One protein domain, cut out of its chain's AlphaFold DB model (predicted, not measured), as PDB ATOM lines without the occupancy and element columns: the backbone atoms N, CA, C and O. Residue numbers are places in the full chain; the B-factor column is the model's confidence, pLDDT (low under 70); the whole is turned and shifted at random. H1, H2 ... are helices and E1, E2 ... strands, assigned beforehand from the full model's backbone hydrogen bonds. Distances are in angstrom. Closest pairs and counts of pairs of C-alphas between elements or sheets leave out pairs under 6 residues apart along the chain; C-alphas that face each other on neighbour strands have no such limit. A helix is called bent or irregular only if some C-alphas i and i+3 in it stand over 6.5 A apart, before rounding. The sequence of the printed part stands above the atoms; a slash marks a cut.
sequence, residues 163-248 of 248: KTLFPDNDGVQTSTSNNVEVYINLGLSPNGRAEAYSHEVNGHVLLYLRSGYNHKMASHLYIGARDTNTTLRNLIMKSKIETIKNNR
ATOM      1  N   LYS A 163     -25.964 -18.080  37.771       82.25
ATOM      2  CA  LYS A 163     -24.949 -17.570  38.695       82.25
ATOM      3  C   LYS A 163     -24.894 -16.048  38.645       82.25
ATOM      4  O   LYS A 163     -24.830 -15.490  37.550       82.25
ATOM      5  N   THR A 164     -24.805 -15.406  39.802       84.75
ATOM      6  CA  THR A 164     -24.590 -13.961  39.930       84.75
ATOM      7  C   THR A 164     -23.241 -13.697  40.588       84.75
ATOM      8  O   THR A 164     -22.947 -14.252  41.642       84.75
ATOM      9  N   LEU A 165     -22.418 -12.854  39.966       86.50
ATOM     10  CA  LEU A 165     -21.139 -12.402  40.498       86.50
ATOM     11  C   LEU A 165     -21.213 -10.921  40.870       86.50
ATOM     12  O   LEU A 165     -21.621 -10.095  40.049       86.50
ATOM     13  N   PHE A 166     -20.774 -10.578  42.078       89.00
ATOM     14  CA  PHE A 166     -20.772  -9.196  42.568       89.00
ATOM     15  C   PHE A 166     -19.379  -8.558  42.496       89.00
ATOM     16  O   PHE A 166     -18.396  -9.244  42.746       89.00
ATOM     17  N   PRO A 167     -19.260  -7.263  42.156       86.94
ATOM     18  CA  PRO A 167     -17.973  -6.598  41.912       86.94
ATOM     19  C   PRO A 167     -17.121  -6.370  43.169       86.94
ATOM     20  O   PRO A 167     -15.957  -5.990  43.058       86.94
ATOM     21  N   ASP A 168     -17.688  -6.549  44.358       80.81
ATOM     22  CA  ASP A 168     -16.961  -6.445  45.619       80.81
ATOM     23  C   ASP A 168     -16.351  -7.794  46.056       80.81
ATOM     24  O   ASP A 168     -16.695  -8.854  45.537       80.81
ATOM     25  N   ASN A 169     -15.452  -7.748  47.044       76.19
ATOM     26  CA  ASN A 169     -14.774  -8.924  47.605       76.19
ATOM     27  C   ASN A 169     -15.322  -9.353  48.984       76.19
ATOM     28  O   ASN A 169     -14.651 -10.088  49.709       76.19
ATOM     29  N   ASP A 170     -16.522  -8.911  49.371       72.56
ATOM     30  CA  ASP A 170     -17.060  -9.072  50.731       72.56
ATOM     31  C   ASP A 170     -17.930 -10.334  50.924       72.56
ATOM     32  O   ASP A 170     -18.555 -10.512  51.977       72.56
ATOM     33  N   GLY A 171     -17.960 -11.239  49.941       67.12
ATOM     34  CA  GLY A 171     -18.811 -12.431  49.940       67.12
ATOM     35  C   GLY A 171     -18.311 -13.568  49.042       67.12
ATOM     36  O   GLY A 171     -17.151 -13.609  48.636       67.12
ATOM     37  N   VAL A 172     -19.192 -14.529  48.758       66.19
ATOM     38  CA  VAL A 172     -18.922 -15.665  47.859       66.19
ATOM     39  C   VAL A 172     -19.443 -15.310  46.468       66.19
ATOM     40  O   VAL A 172     -20.509 -14.727  46.367       66.19
ATOM     41  N   GLN A 173     -18.757 -15.741  45.403       76.19
ATOM     42  CA  GLN A 173     -19.114 -15.421  44.008       76.19
ATOM     43  C   GLN A 173     -18.833 -13.955  43.645       76.19
ATOM     44  O   GLN A 173     -19.712 -13.163  43.325       76.19
ATOM     45  N   THR A 174     -17.554 -13.604  43.684       80.75
ATOM     46  CA  THR A 174     -17.064 -12.276  43.328       80.75
ATOM     47  C   THR A 174     -16.771 -12.206  41.828       80.75
ATOM     48  O   THR A 174     -16.303 -13.169  41.212       80.75
ATOM     49  N   SER A 175     -17.082 -11.068  41.227       84.12
ATOM     50  CA  SER A 175     -16.760 -10.724  39.849       84.12
ATOM     51  C   SER A 175     -15.313 -10.255  39.781       84.12
ATOM     52  O   SER A 175     -14.800  -9.610  40.694       84.12
ATOM     53  N   THR A 176     -14.635 -10.571  38.680       80.50
ATOM     54  CA  THR A 176     -13.298 -10.031  38.394       80.50
ATOM     55  C   THR A 176     -13.351  -8.650  37.744       80.50
ATOM     56  O   THR A 176     -12.310  -8.032  37.526       80.50
ATOM     57  N   SER A 177     -14.547  -8.176  37.395       79.94
ATOM     58  CA  SER A 177     -14.787  -6.851  36.836       79.94
ATOM     59  C   SER A 177     -15.489  -5.942  37.849       79.94
ATOM     60  O   SER A 177     -16.081  -6.400  38.822       79.94
ATOM     61  N   ASN A 178     -15.498  -4.633  37.580       83.06
ATOM     62  CA  ASN A 178     -16.272  -3.664  38.367       83.06
ATOM     63  C   ASN A 178     -17.789  -3.722  38.079       83.06
ATOM     64  O   ASN A 178     -18.520  -2.804  38.452       83.06
ATOM     65  N   ASN A 179     -18.269  -4.771  37.406       85.00
ATOM     66  CA  ASN A 179     -19.671  -4.959  37.060       85.00
ATOM     67  C   ASN A 179     -20.271  -6.151  37.811       85.00
ATOM     68  O   ASN A 179     -19.582  -7.116  38.141       85.00
ATOM     69  N   VAL A 180     -21.588  -6.087  38.018       88.00
ATOM     70  CA  VAL A 180     -22.383  -7.265  38.379       88.00
ATOM     71  C   VAL A 180     -22.540  -8.126  37.127       88.00
ATOM     72  O   VAL A 180     -23.025  -7.641  36.104       88.00
ATOM     73  N   GLU A 181     -22.137  -9.390  37.203       88.44
ATOM     74  CA  GLU A 181     -22.194 -10.328  36.079       88.44
ATOM     75  C   GLU A 181     -23.211 -11.425  36.378       88.44
ATOM     76  O   GLU A 181     -23.193 -12.016  37.455       88.44
ATOM     77  N   VAL A 182     -24.109 -11.705  35.435       87.69
ATOM     78  CA  VAL A 182     -25.131 -12.745  35.595       87.69
ATOM     79  C   VAL A 182     -25.040 -13.728  34.443       87.69
ATOM     80  O   VAL A 182     -25.105 -13.348  33.274       87.69
ATOM     81  N   TYR A 183     -24.939 -15.005  34.784       82.44
ATOM     82  CA  TYR A 183     -24.881 -16.117  33.851       82.44
ATOM     83  C   TYR A 183     -26.150 -16.944  33.978       82.44
ATOM     84  O   TYR A 183     -26.527 -17.331  35.079       82.44
ATOM     85  N   ILE A 184     -26.792 -17.247  32.851       78.94
ATOM     86  CA  ILE A 184     -27.968 -18.119  32.786       78.94
ATOM     87  C   ILE A 184     -27.667 -19.268  31.831       78.94
ATOM     88  O   ILE A 184     -27.179 -19.049  30.721       78.94
ATOM     89  N   ASN A 185     -27.978 -20.496  32.243       74.19
ATOM     90  CA  ASN A 185     -27.771 -21.669  31.408       74.19
ATOM     91  C   ASN A 185     -28.745 -21.672  30.212       74.19
ATOM     92  O   ASN A 185     -29.965 -21.749  30.367       74.19
ATOM     93  N   LEU A 186     -28.192 -21.615  28.999       73.31
ATOM     94  CA  LEU A 186     -28.963 -21.597  27.753       73.31
ATOM     95  C   LEU A 186     -29.574 -22.954  27.380       73.31
ATOM     96  O   LEU A 186     -30.490 -22.977  26.563       73.31
ATOM     97  N   GLY A 187     -29.106 -24.058  27.973       69.19
ATOM     98  CA  GLY A 187     -29.655 -25.402  27.768       69.19
ATOM     99  C   GLY A 187     -31.003 -25.640  28.456       69.19
ATOM    100  O   GLY A 187     -31.608 -26.693  28.274       69.19
ATOM    101  N   LEU A 188     -31.489 -24.678  29.247       63.50
ATOM    102  CA  LEU A 188     -32.788 -24.762  29.908       63.50
ATOM    103  C   LEU A 188     -33.932 -24.445  28.943       63.50
ATOM    104  O   LEU A 188     -33.796 -23.664  27.998       63.50
ATOM    105  N   SER A 189     -35.107 -25.009  29.231       69.00
ATOM    106  CA  SER A 189     -36.345 -24.650  28.535       69.00
ATOM    107  C   SER A 189     -36.625 -23.139  28.652       69.00
ATOM    108  O   SER A 189     -36.122 -22.490  29.574       69.00
ATOM    109  N   PRO A 190     -37.445 -22.539  27.769       70.25
ATOM    110  CA  PRO A 190     -37.805 -21.123  27.872       70.25
ATOM    111  C   PRO A 190     -38.297 -20.717  29.272       70.25
ATOM    112  O   PRO A 190     -37.832 -19.712  29.807       70.25
ATOM    113  N   ASN A 191     -39.130 -21.553  29.897       65.50
ATOM    114  CA  ASN A 191     -39.614 -21.333  31.261       65.50
ATOM    115  C   ASN A 191     -38.494 -21.491  32.300       65.50
ATOM    116  O   ASN A 191     -38.368 -20.650  33.185       65.50
ATOM    117  N   GLY A 192     -37.625 -22.497  32.151       68.50
ATOM    118  CA  GLY A 192     -36.477 -22.690  33.043       68.50
ATOM    119  C   GLY A 192     -35.484 -21.523  33.004       68.50
ATOM    120  O   GLY A 192     -34.990 -21.099  34.045       68.50
ATOM    121  N   ARG A 193     -35.244 -20.934  31.823       74.94
ATOM    122  CA  ARG A 193     -34.421 -19.717  31.687       74.94
ATOM    123  C   ARG A 193     -35.072 -18.511  32.356       74.94
ATOM    124  O   ARG A 193     -34.377 -17.737  33.006       74.94
ATOM    125  N   ALA A 194     -36.387 -18.354  32.212       74.88
ATOM    126  CA  ALA A 194     -37.122 -17.263  32.844       74.88
ATOM    127  C   ALA A 194     -37.105 -17.382  34.380       74.88
ATOM    128  O   ALA A 194     -36.918 -16.387  35.083       74.88
ATOM    129  N   GLU A 195     -37.236 -18.595  34.915       74.56
ATOM    130  CA  GLU A 195     -37.126 -18.860  36.352       74.56
ATOM    131  C   GLU A 195     -35.708 -18.631  36.885       74.56
ATOM    132  O   GLU A 195     -35.557 -18.001  37.933       74.56
ATOM    133  N   ALA A 196     -34.676 -19.077  36.160       76.88
ATOM    134  CA  ALA A 196     -33.283 -18.809  36.514       76.88
ATOM    135  C   ALA A 196     -32.989 -17.301  36.501       76.88
ATOM    136  O   ALA A 196     -32.435 -16.770  37.454       76.88
ATOM    137  N   TYR A 197     -33.453 -16.575  35.483       83.00
ATOM    138  CA  TYR A 197     -33.330 -15.115  35.436       83.00
ATOM    139  C   TYR A 197     -34.026 -14.437  36.625       83.00
ATOM    140  O   TYR A 197     -33.489 -13.509  37.225       83.00
ATOM    141  N   SER A 198     -35.213 -14.919  36.995       83.56
ATOM    142  CA  SER A 198     -35.970 -14.400  38.139       83.56
ATOM    143  C   SER A 198     -35.236 -14.605  39.462       83.56
ATOM    144  O   SER A 198     -35.322 -13.775  40.361       83.56
ATOM    145  N   HIS A 199     -34.505 -15.705  39.585       82.31
ATOM    146  CA  HIS A 199     -33.669 -15.973  40.742       82.31
ATOM    147  C   HIS A 199     -32.455 -15.040  40.782       82.31
ATOM    148  O   HIS A 199     -32.295 -14.264  41.725       82.31
ATOM    149  N   GLU A 200     -31.639 -15.077  39.732       86.12
ATOM    150  CA  GLU A 200     -30.361 -14.374  39.688       86.12
ATOM    151  C   GLU A 200     -30.551 -12.855  39.649       86.12
ATOM    152  O   GLU A 200     -30.043 -12.111  40.484       86.12
ATOM    153  N   VAL A 201     -31.359 -12.353  38.719       87.56
ATOM    154  CA  VAL A 201     -31.495 -10.907  38.520       87.56
ATOM    155  C   VAL A 201     -32.484 -10.307  39.513       87.56
ATOM    156  O   VAL A 201     -32.154  -9.372  40.245       87.56
ATOM    157  N   ASN A 202     -33.702 -10.843  39.578       87.94
ATOM    158  CA  ASN A 202     -34.744 -10.237  40.411       87.94
ATOM    159  C   ASN A 202     -34.609 -10.597  41.898       87.94
ATOM    160  O   ASN A 202     -35.208  -9.922  42.733       87.94
ATOM    161  N   GLY A 203     -33.829 -11.627  42.235       87.25
ATOM    162  CA  GLY A 203     -33.426 -11.944  43.600       87.25
ATOM    163  C   GLY A 203     -32.120 -11.251  43.969       87.25
ATOM    164  O   GLY A 203     -32.134 -10.211  44.631       87.25
ATOM    165  N   HIS A 204     -31.000 -11.827  43.532       87.94
ATOM    166  CA  HIS A 204     -29.653 -11.420  43.941       87.94
ATOM    167  C   HIS A 204     -29.309  -9.986  43.523       87.94
ATOM    168  O   HIS A 204     -29.051  -9.138  44.381       87.94
ATOM    169  N   VAL A 205     -29.352  -9.676  42.222       89.75
ATOM    170  CA  VAL A 205     -28.955  -8.346  41.720       89.75
ATOM    171  C   VAL A 205     -29.854  -7.247  42.280       89.75
ATOM    172  O   VAL A 205     -29.374  -6.212  42.746       89.75
ATOM    173  N   LEU A 206     -31.168  -7.470  42.285       90.94
ATOM    174  CA  LEU A 206     -32.117  -6.488  42.797       90.94
ATOM    175  C   LEU A 206     -31.916  -6.217  44.292       90.94
ATOM    176  O   LEU A 206     -31.962  -5.057  44.711       90.94
ATOM    177  N   LEU A 207     -31.702  -7.257  45.102       90.19
ATOM    178  CA  LEU A 207     -31.473  -7.090  46.535       90.19
ATOM    179  C   LEU A 207     -30.134  -6.402  46.815       90.19
ATOM    180  O   LEU A 207     -30.072  -5.539  47.690       90.19
ATOM    181  N   TYR A 208     -29.095  -6.709  46.040       89.88
ATOM    182  CA  TYR A 208     -27.798  -6.038  46.117       89.88
ATOM    183  C   TYR A 208     -27.918  -4.533  45.864       89.88
ATOM    184  O   TYR A 208     -27.472  -3.726  46.677       89.88
ATOM    185  N   LEU A 209     -28.619  -4.132  44.800       89.56
ATOM    186  CA  LEU A 209     -28.844  -2.716  44.495       89.56
ATOM    187  C   LEU A 209     -29.688  -2.018  45.574       89.56
ATOM    188  O   LEU A 209     -29.376  -0.902  45.985       89.56
ATOM    189  N   ARG A 210     -30.744  -2.672  46.072       91.44
ATOM    190  CA  ARG A 210     -31.648  -2.094  47.087       91.44
ATOM    191  C   ARG A 210     -31.036  -1.986  48.476       91.44
ATOM    192  O   ARG A 210     -31.450  -1.131  49.251       91.44
ATOM    193  N   SER A 211     -30.085  -2.851  48.796       88.25
ATOM    194  CA  SER A 211     -29.386  -2.854  50.083       88.25
ATOM    195  C   SER A 211     -28.201  -1.884  50.127       88.25
ATOM    196  O   SER A 211     -27.496  -1.842  51.132       88.25
ATOM    197  N   GLY A 212     -27.992  -1.091  49.068       89.25
ATOM    198  CA  GLY A 212     -26.867  -0.167  48.973       89.25
ATOM    199  C   GLY A 212     -25.551  -0.883  48.685       89.25
ATOM    200  O   GLY A 212     -24.540  -0.540  49.287       89.25
ATOM    201  N   TYR A 213     -25.576  -1.861  47.772       88.44
ATOM    202  CA  TYR A 213     -24.421  -2.670  47.371       88.44
ATOM    203  C   TYR A 213     -23.915  -3.597  48.489       88.44
ATOM    204  O   TYR A 213     -22.715  -3.796  48.658       88.44
ATOM    205  N   ASN A 214     -24.831  -4.175  49.275       87.94
ATOM    206  CA  ASN A 214     -24.475  -5.115  50.336       87.94
ATOM    207  C   ASN A 214     -24.500  -6.560  49.820       87.94
ATOM    208  O   ASN A 214     -25.554  -7.198  49.752       87.94
ATOM    209  N   HIS A 215     -23.319  -7.084  49.496       86.62
ATOM    210  CA  HIS A 215     -23.131  -8.443  48.990       86.62
ATOM    211  C   HIS A 215     -23.709  -9.500  49.935       86.62
ATOM    212  O   HIS A 215     -24.553 -10.292  49.530       86.62
ATOM    213  N   LYS A 216     -23.349  -9.477  51.223       84.62
ATOM    214  CA  LYS A 216     -23.795 -10.492  52.196       84.62
ATOM    215  C   LYS A 216     -25.314 -10.550  52.343       84.62
ATOM    216  O   LYS A 216     -25.864 -11.631  52.516       84.62
ATOM    217  N   MET A 217     -25.993  -9.404  52.269       85.19
ATOM    218  CA  MET A 217     -27.460  -9.360  52.271       85.19
ATOM    219  C   MET A 217     -28.068  -9.926  50.991       85.19
ATOM    220  O   MET A 217     -29.183 -10.442  51.029       85.19
ATOM    221  N   ALA A 218     -27.364  -9.803  49.871       85.81
ATOM    222  CA  ALA A 218     -27.778 -10.325  48.584       85.81
ATOM    223  C   ALA A 218     -27.341 -11.774  48.348       85.81
ATOM    224  O   ALA A 218     -27.758 -12.337  47.349       85.81
ATOM    225  N   SER A 219     -26.554 -12.392  49.228       82.81
ATOM    226  CA  SER A 219     -26.157 -13.804  49.144       82.81
ATOM    227  C   SER A 219     -27.033 -14.698  50.016       82.81
ATOM    228  O   SER A 219     -27.538 -14.278  51.059       82.81
ATOM    229  N   HIS A 220     -27.166 -15.968  49.632       78.31
ATOM    230  CA  HIS A 220     -27.730 -16.978  50.522       78.31
ATOM    231  C   HIS A 220     -26.836 -17.169  51.755       78.31
ATOM    232  O   HIS A 220     -25.606 -17.167  51.657       78.31
ATOM    233  N   LEU A 221     -27.458 -17.302  52.929       73.81
ATOM    234  CA  LEU A 221     -26.755 -17.415  54.208       73.81
ATOM    235  C   LEU A 221     -27.154 -18.717  54.882       73.81
ATOM    236  O   LEU A 221     -28.256 -18.843  55.410       73.81
ATOM    237  N   TYR A 222     -26.241 -19.678  54.901       64.25
ATOM    238  CA  TYR A 222     -26.519 -21.015  55.406       64.25
ATOM    239  C   TYR A 222     -26.073 -21.179  56.862       64.25
ATOM    240  O   TYR A 222     -24.910 -20.948  57.192       64.25
ATOM    241  N   ILE A 223     -26.992 -21.615  57.730       61.59
ATOM    242  CA  ILE A 223     -26.656 -22.201  59.037       61.59
ATOM    243  C   ILE A 223     -27.033 -23.678  58.971       61.59
ATOM    244  O   ILE A 223     -28.214 -24.033  58.912       61.59
ATOM    245  N   GLY A 224     -26.012 -24.536  58.934       65.06
ATOM    246  CA  GLY A 224     -26.183 -25.938  58.566       65.06
ATOM    247  C   GLY A 224     -26.790 -26.046  57.166       65.06
ATOM    248  O   GLY A 224     -26.285 -25.462  56.212       65.06
ATOM    249  N   ALA A 225     -27.909 -26.756  57.067       50.38
ATOM    250  CA  ALA A 225     -28.631 -26.993  55.825       50.38
ATOM    251  C   ALA A 225     -29.622 -25.868  55.445       50.38
ATOM    252  O   ALA A 225     -30.100 -25.814  54.317       50.38
ATOM    253  N   ARG A 226     -29.964 -24.952  56.354       54.72
ATOM    254  CA  ARG A 226     -31.058 -23.999  56.128       54.72
ATOM    255  C   ARG A 226     -30.540 -22.651  55.642       54.72
ATOM    256  O   ARG A 226     -29.718 -22.036  56.318       54.72
ATOM    257  N   ASP A 227     -31.096 -22.160  54.533       67.62
ATOM    258  CA  ASP A 227     -30.947 -20.752  54.160       67.62
ATOM    259  C   ASP A 227     -31.720 -19.871  55.150       67.62
ATOM    260  O   ASP A 227     -32.941 -19.974  55.316       67.62
ATOM    261  N   THR A 228     -30.976 -19.022  55.839       75.38
ATOM    262  CA  THR A 228     -31.453 -18.088  56.857       75.38
ATOM    263  C   THR A 228     -31.733 -16.701  56.287       75.38
ATOM    264  O   THR A 228     -32.349 -15.883  56.972       75.38
ATOM    265  N   ASN A 229     -31.369 -16.431  55.028       80.12
ATOM    266  CA  ASN A 229     -31.666 -15.164  54.372       80.12
ATOM    267  C   ASN A 229     -33.117 -15.126  53.866       80.12
ATOM    268  O   ASN A 229     -33.420 -15.240  52.677       80.12
ATOM    269  N   THR A 230     -34.051 -14.934  54.798       80.75
ATOM    270  CA  THR A 230     -35.491 -14.904  54.503       80.75
ATOM    271  C   THR A 230     -35.879 -13.795  53.529       80.75
ATOM    272  O   THR A 230     -36.828 -13.956  52.766       80.75
ATOM    273  N   THR A 231     -35.162 -12.668  53.543       83.38
ATOM    274  CA  THR A 231     -35.432 -11.525  52.661       83.38
ATOM    275  C   THR A 231     -35.175 -11.892  51.205       83.38
ATOM    276  O   THR A 231     -36.052 -11.704  50.360       83.38
ATOM    277  N   LEU A 232     -34.003 -12.464  50.930       82.25
ATOM    278  CA  LEU A 232     -33.627 -12.943  49.606       82.25
ATOM    279  C   LEU A 232     -34.556 -14.065  49.142       82.25
ATOM    280  O   LEU A 232     -35.143 -13.968  48.062       82.25
ATOM    281  N   ARG A 233     -34.790 -15.072  49.994       77.38
ATOM    282  CA  ARG A 233     -35.709 -16.181  49.699       77.38
ATOM    283  C   ARG A 233     -37.098 -15.680  49.302       77.38
ATOM    284  O   ARG A 233     -37.627 -16.096  48.275       77.38
ATOM    285  N   ASN A 234     -37.688 -14.768  50.072       79.31
ATOM    286  CA  ASN A 234     -39.019 -14.231  49.778       79.31
ATOM    287  C   ASN A 234     -39.056 -13.448  48.460       79.31
ATOM    288  O   ASN A 234     -40.037 -13.535  47.720       79.31
ATOM    289  N   LEU A 235     -37.996 -12.694  48.158       81.38
ATOM    290  CA  LEU A 235     -37.890 -11.928  46.921       81.38
ATOM    291  C   LEU A 235     -37.819 -12.846  45.693       81.38
ATOM    292  O   LEU A 235     -38.594 -12.665  44.752       81.38
ATOM    293  N   ILE A 236     -36.961 -13.869  45.742       80.00
ATOM    294  CA  ILE A 236     -36.816 -14.875  44.680       80.00
ATOM    295  C   ILE A 236     -38.141 -15.594  44.449       80.00
ATOM    296  O   ILE A 236     -38.615 -15.688  43.316       80.00
ATOM    297  N   MET A 237     -38.772 -16.057  45.527       73.00
ATOM    298  CA  MET A 237     -40.047 -16.768  45.459       73.00
ATOM    299  C   MET A 237     -41.126 -15.910  44.813       73.00
ATOM    300  O   MET A 237     -41.814 -16.363  43.902       73.00
ATOM    301  N   LYS A 238     -41.239 -14.645  45.227       78.31
ATOM    302  CA  LYS A 238     -42.198 -13.711  44.640       78.31
ATOM    303  C   LYS A 238     -41.945 -13.510  43.145       78.31
ATOM    304  O   LYS A 238     -42.896 -13.582  42.370       78.31
ATOM    305  N   SER A 239     -40.688 -13.316  42.740       79.31
ATOM    306  CA  SER A 239     -40.359 -13.129  41.326       79.31
ATOM    307  C   SER A 239     -40.623 -14.380  40.492       79.31
ATOM    308  O   SER A 239     -41.129 -14.254  39.383       79.31
ATOM    309  N   LYS A 240     -40.320 -15.581  40.996       72.56
ATOM    310  CA  LYS A 240     -40.611 -16.825  40.270       72.56
ATOM    311  C   LYS A 240     -42.113 -17.036  40.080       72.56
ATOM    312  O   LYS A 240     -42.538 -17.377  38.979       72.56
ATOM    313  N   ILE A 241     -42.924 -16.771  41.112       69.62
ATOM    314  CA  ILE A 241     -44.395 -16.829  41.011       69.62
ATOM    315  C   ILE A 241     -44.891 -15.895  39.906       69.62
ATOM    316  O   ILE A 241     -45.753 -16.278  39.118       69.62
ATOM    317  N   GLU A 242     -44.375 -14.669  39.860       73.25
ATOM    318  CA  GLU A 242     -44.755 -13.677  38.854       73.25
ATOM    319  C   GLU A 242     -44.379 -14.130  37.439       73.25
ATOM    320  O   GLU A 242     -45.215 -14.097  36.537       73.25
ATOM    321  N   THR A 243     -43.175 -14.664  37.257       68.81
ATOM    322  CA  THR A 243     -42.716 -15.206  35.973       68.81
ATOM    323  C   THR A 243     -43.559 -16.386  35.501       68.81
ATOM    324  O   THR A 243     -43.930 -16.448  34.331       68.81
ATOM    325  N   ILE A 244     -43.927 -17.303  36.398       64.06
ATOM    326  CA  ILE A 244     -44.815 -18.426  36.068       64.06
ATOM    327  C   ILE A 244     -46.209 -17.923  35.678       64.06
ATOM    328  O   ILE A 244     -46.803 -18.453  34.741       64.06
ATOM    329  N   LYS A 245     -46.736 -16.903  36.368       71.38
ATOM    330  CA  LYS A 245     -48.036 -16.297  36.036       71.38
ATOM    331  C   LYS A 245     -48.035 -15.630  34.663       71.38
ATOM    332  O   LYS A 245     -49.032 -15.741  33.966       71.38
ATOM    333  N   ASN A 246     -46.942 -14.974  34.285       69.69
ATOM    334  CA  ASN A 246     -46.829 -14.270  33.004       69.69
ATOM    335  C   ASN A 246     -46.536 -15.205  31.814       69.69
ATOM    336  O   ASN A 246     -46.701 -14.792  30.671       69.69
ATOM    337  N   ASN A 247     -46.098 -16.441  32.075       58.22
ATOM    338  CA  ASN A 247     -45.810 -17.465  31.060       58.22
ATOM    339  C   ASN A 247     -46.958 -18.485  30.865       58.22
ATOM    340  O   ASN A 247     -46.758 -19.494  30.183       58.22
ATOM    341  N   ARG A 248     -48.128 -18.264  31.480       50.09
ATOM    342  CA  ARG A 248     -49.373 -19.025  31.261       50.09
ATOM    343  C   ARG A 248     -50.345 -18.216  30.417       50.09
ATOM    344  O   ARG A 248     -51.046 -18.859  29.609       50.09
TER     345      ARG A 248
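This is residues 163 to 248 of the 248 residues of the protein "RHS repeat-associated core domain-containing protein" of Prevotella sp. CAG:474 (UniProt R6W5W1). A long helix, H1, lies in the middle, with a small hairpin of two strands, E1 and E2, packed along one side of it and a second long helix, H3, crossing it on the other side in the opposite direction. The short helix H2 packs on the later part of H1, and the long link from H2 to H3 makes a loop before H3 begins. The printed part has 86 residues, with two named strands and three named helices in the order E1, E2, H1, H2, H3; the strands form an antiparallel sheet, and the class is mostly helix. The whole is compact, with a radius of gyration of the C-alphas of 13.1 A, and spans 39 by 28 by 25 A.

E1, residues 163 to 165, and E2, residues 181 to 184, form a hairpin, antiparallel at 175 degrees between their directions. N 165 and O 181 are 2.8 A apart and N 183 and O 163 are 2.8 A apart, both within hydrogen-bond range. The closest C-alphas of E1 and H1, residues 190 to 210, are those of Thr 164 and Glu 200, 5.8 A apart. For E2 and H1 they are those of Ile 184 and Ala 196, 6.5 A apart. H2, residues 215 to 218, touches H1 with the latter's residues 203 to 208 alone, closest at the C-alphas of Tyr 208 and Ala 218, 4.9 A. H3, residues 230 to 246, touches H1 at a steep tilt of 39 degrees, opposite ways, closest at the C-alphas of Gly 203 and Ile 236, 4.6 A. H2 and H3 are close but not clearly touching, with the C-alphas of Ala 218 and Leu 232 at 6.5 A. H3 is apart from E1 and E2, and so is H2. Every O i to N i+4 pair in H3 is within hydrogen-bond range, against 16 of 17 in H1; H2 is too short for such a pair.

E1 begins at C-alpha 163, (-24.949, -17.570, 38.695), and E2 measures 10.2 A. H1 runs 27.7 A from C-alpha 190 at (-37.805, -21.123, 27.872). It is neither bent nor irregular, but only just: C-alphas 202 and 205 are 6.2 A apart. H2 is 5.0 A long. H3 runs 24.3 A to C-alpha 246 at (-46.829, -14.270, 33.004).

The C-alphas farthest apart, those of Asn 169 and Arg 248, the chain's last residue, are 39.6 A from each other. The printed part has no cut. The links E1 to E2, 15 residues, and H2 to H3, 11 residues, are long; in the latter, residues 222 to 223 pair with 226 to 227, antiparallel. Mean pLDDT of the printed part is 78.1; 19 residues are under 70, among them 222 to 227 and 246 to 248.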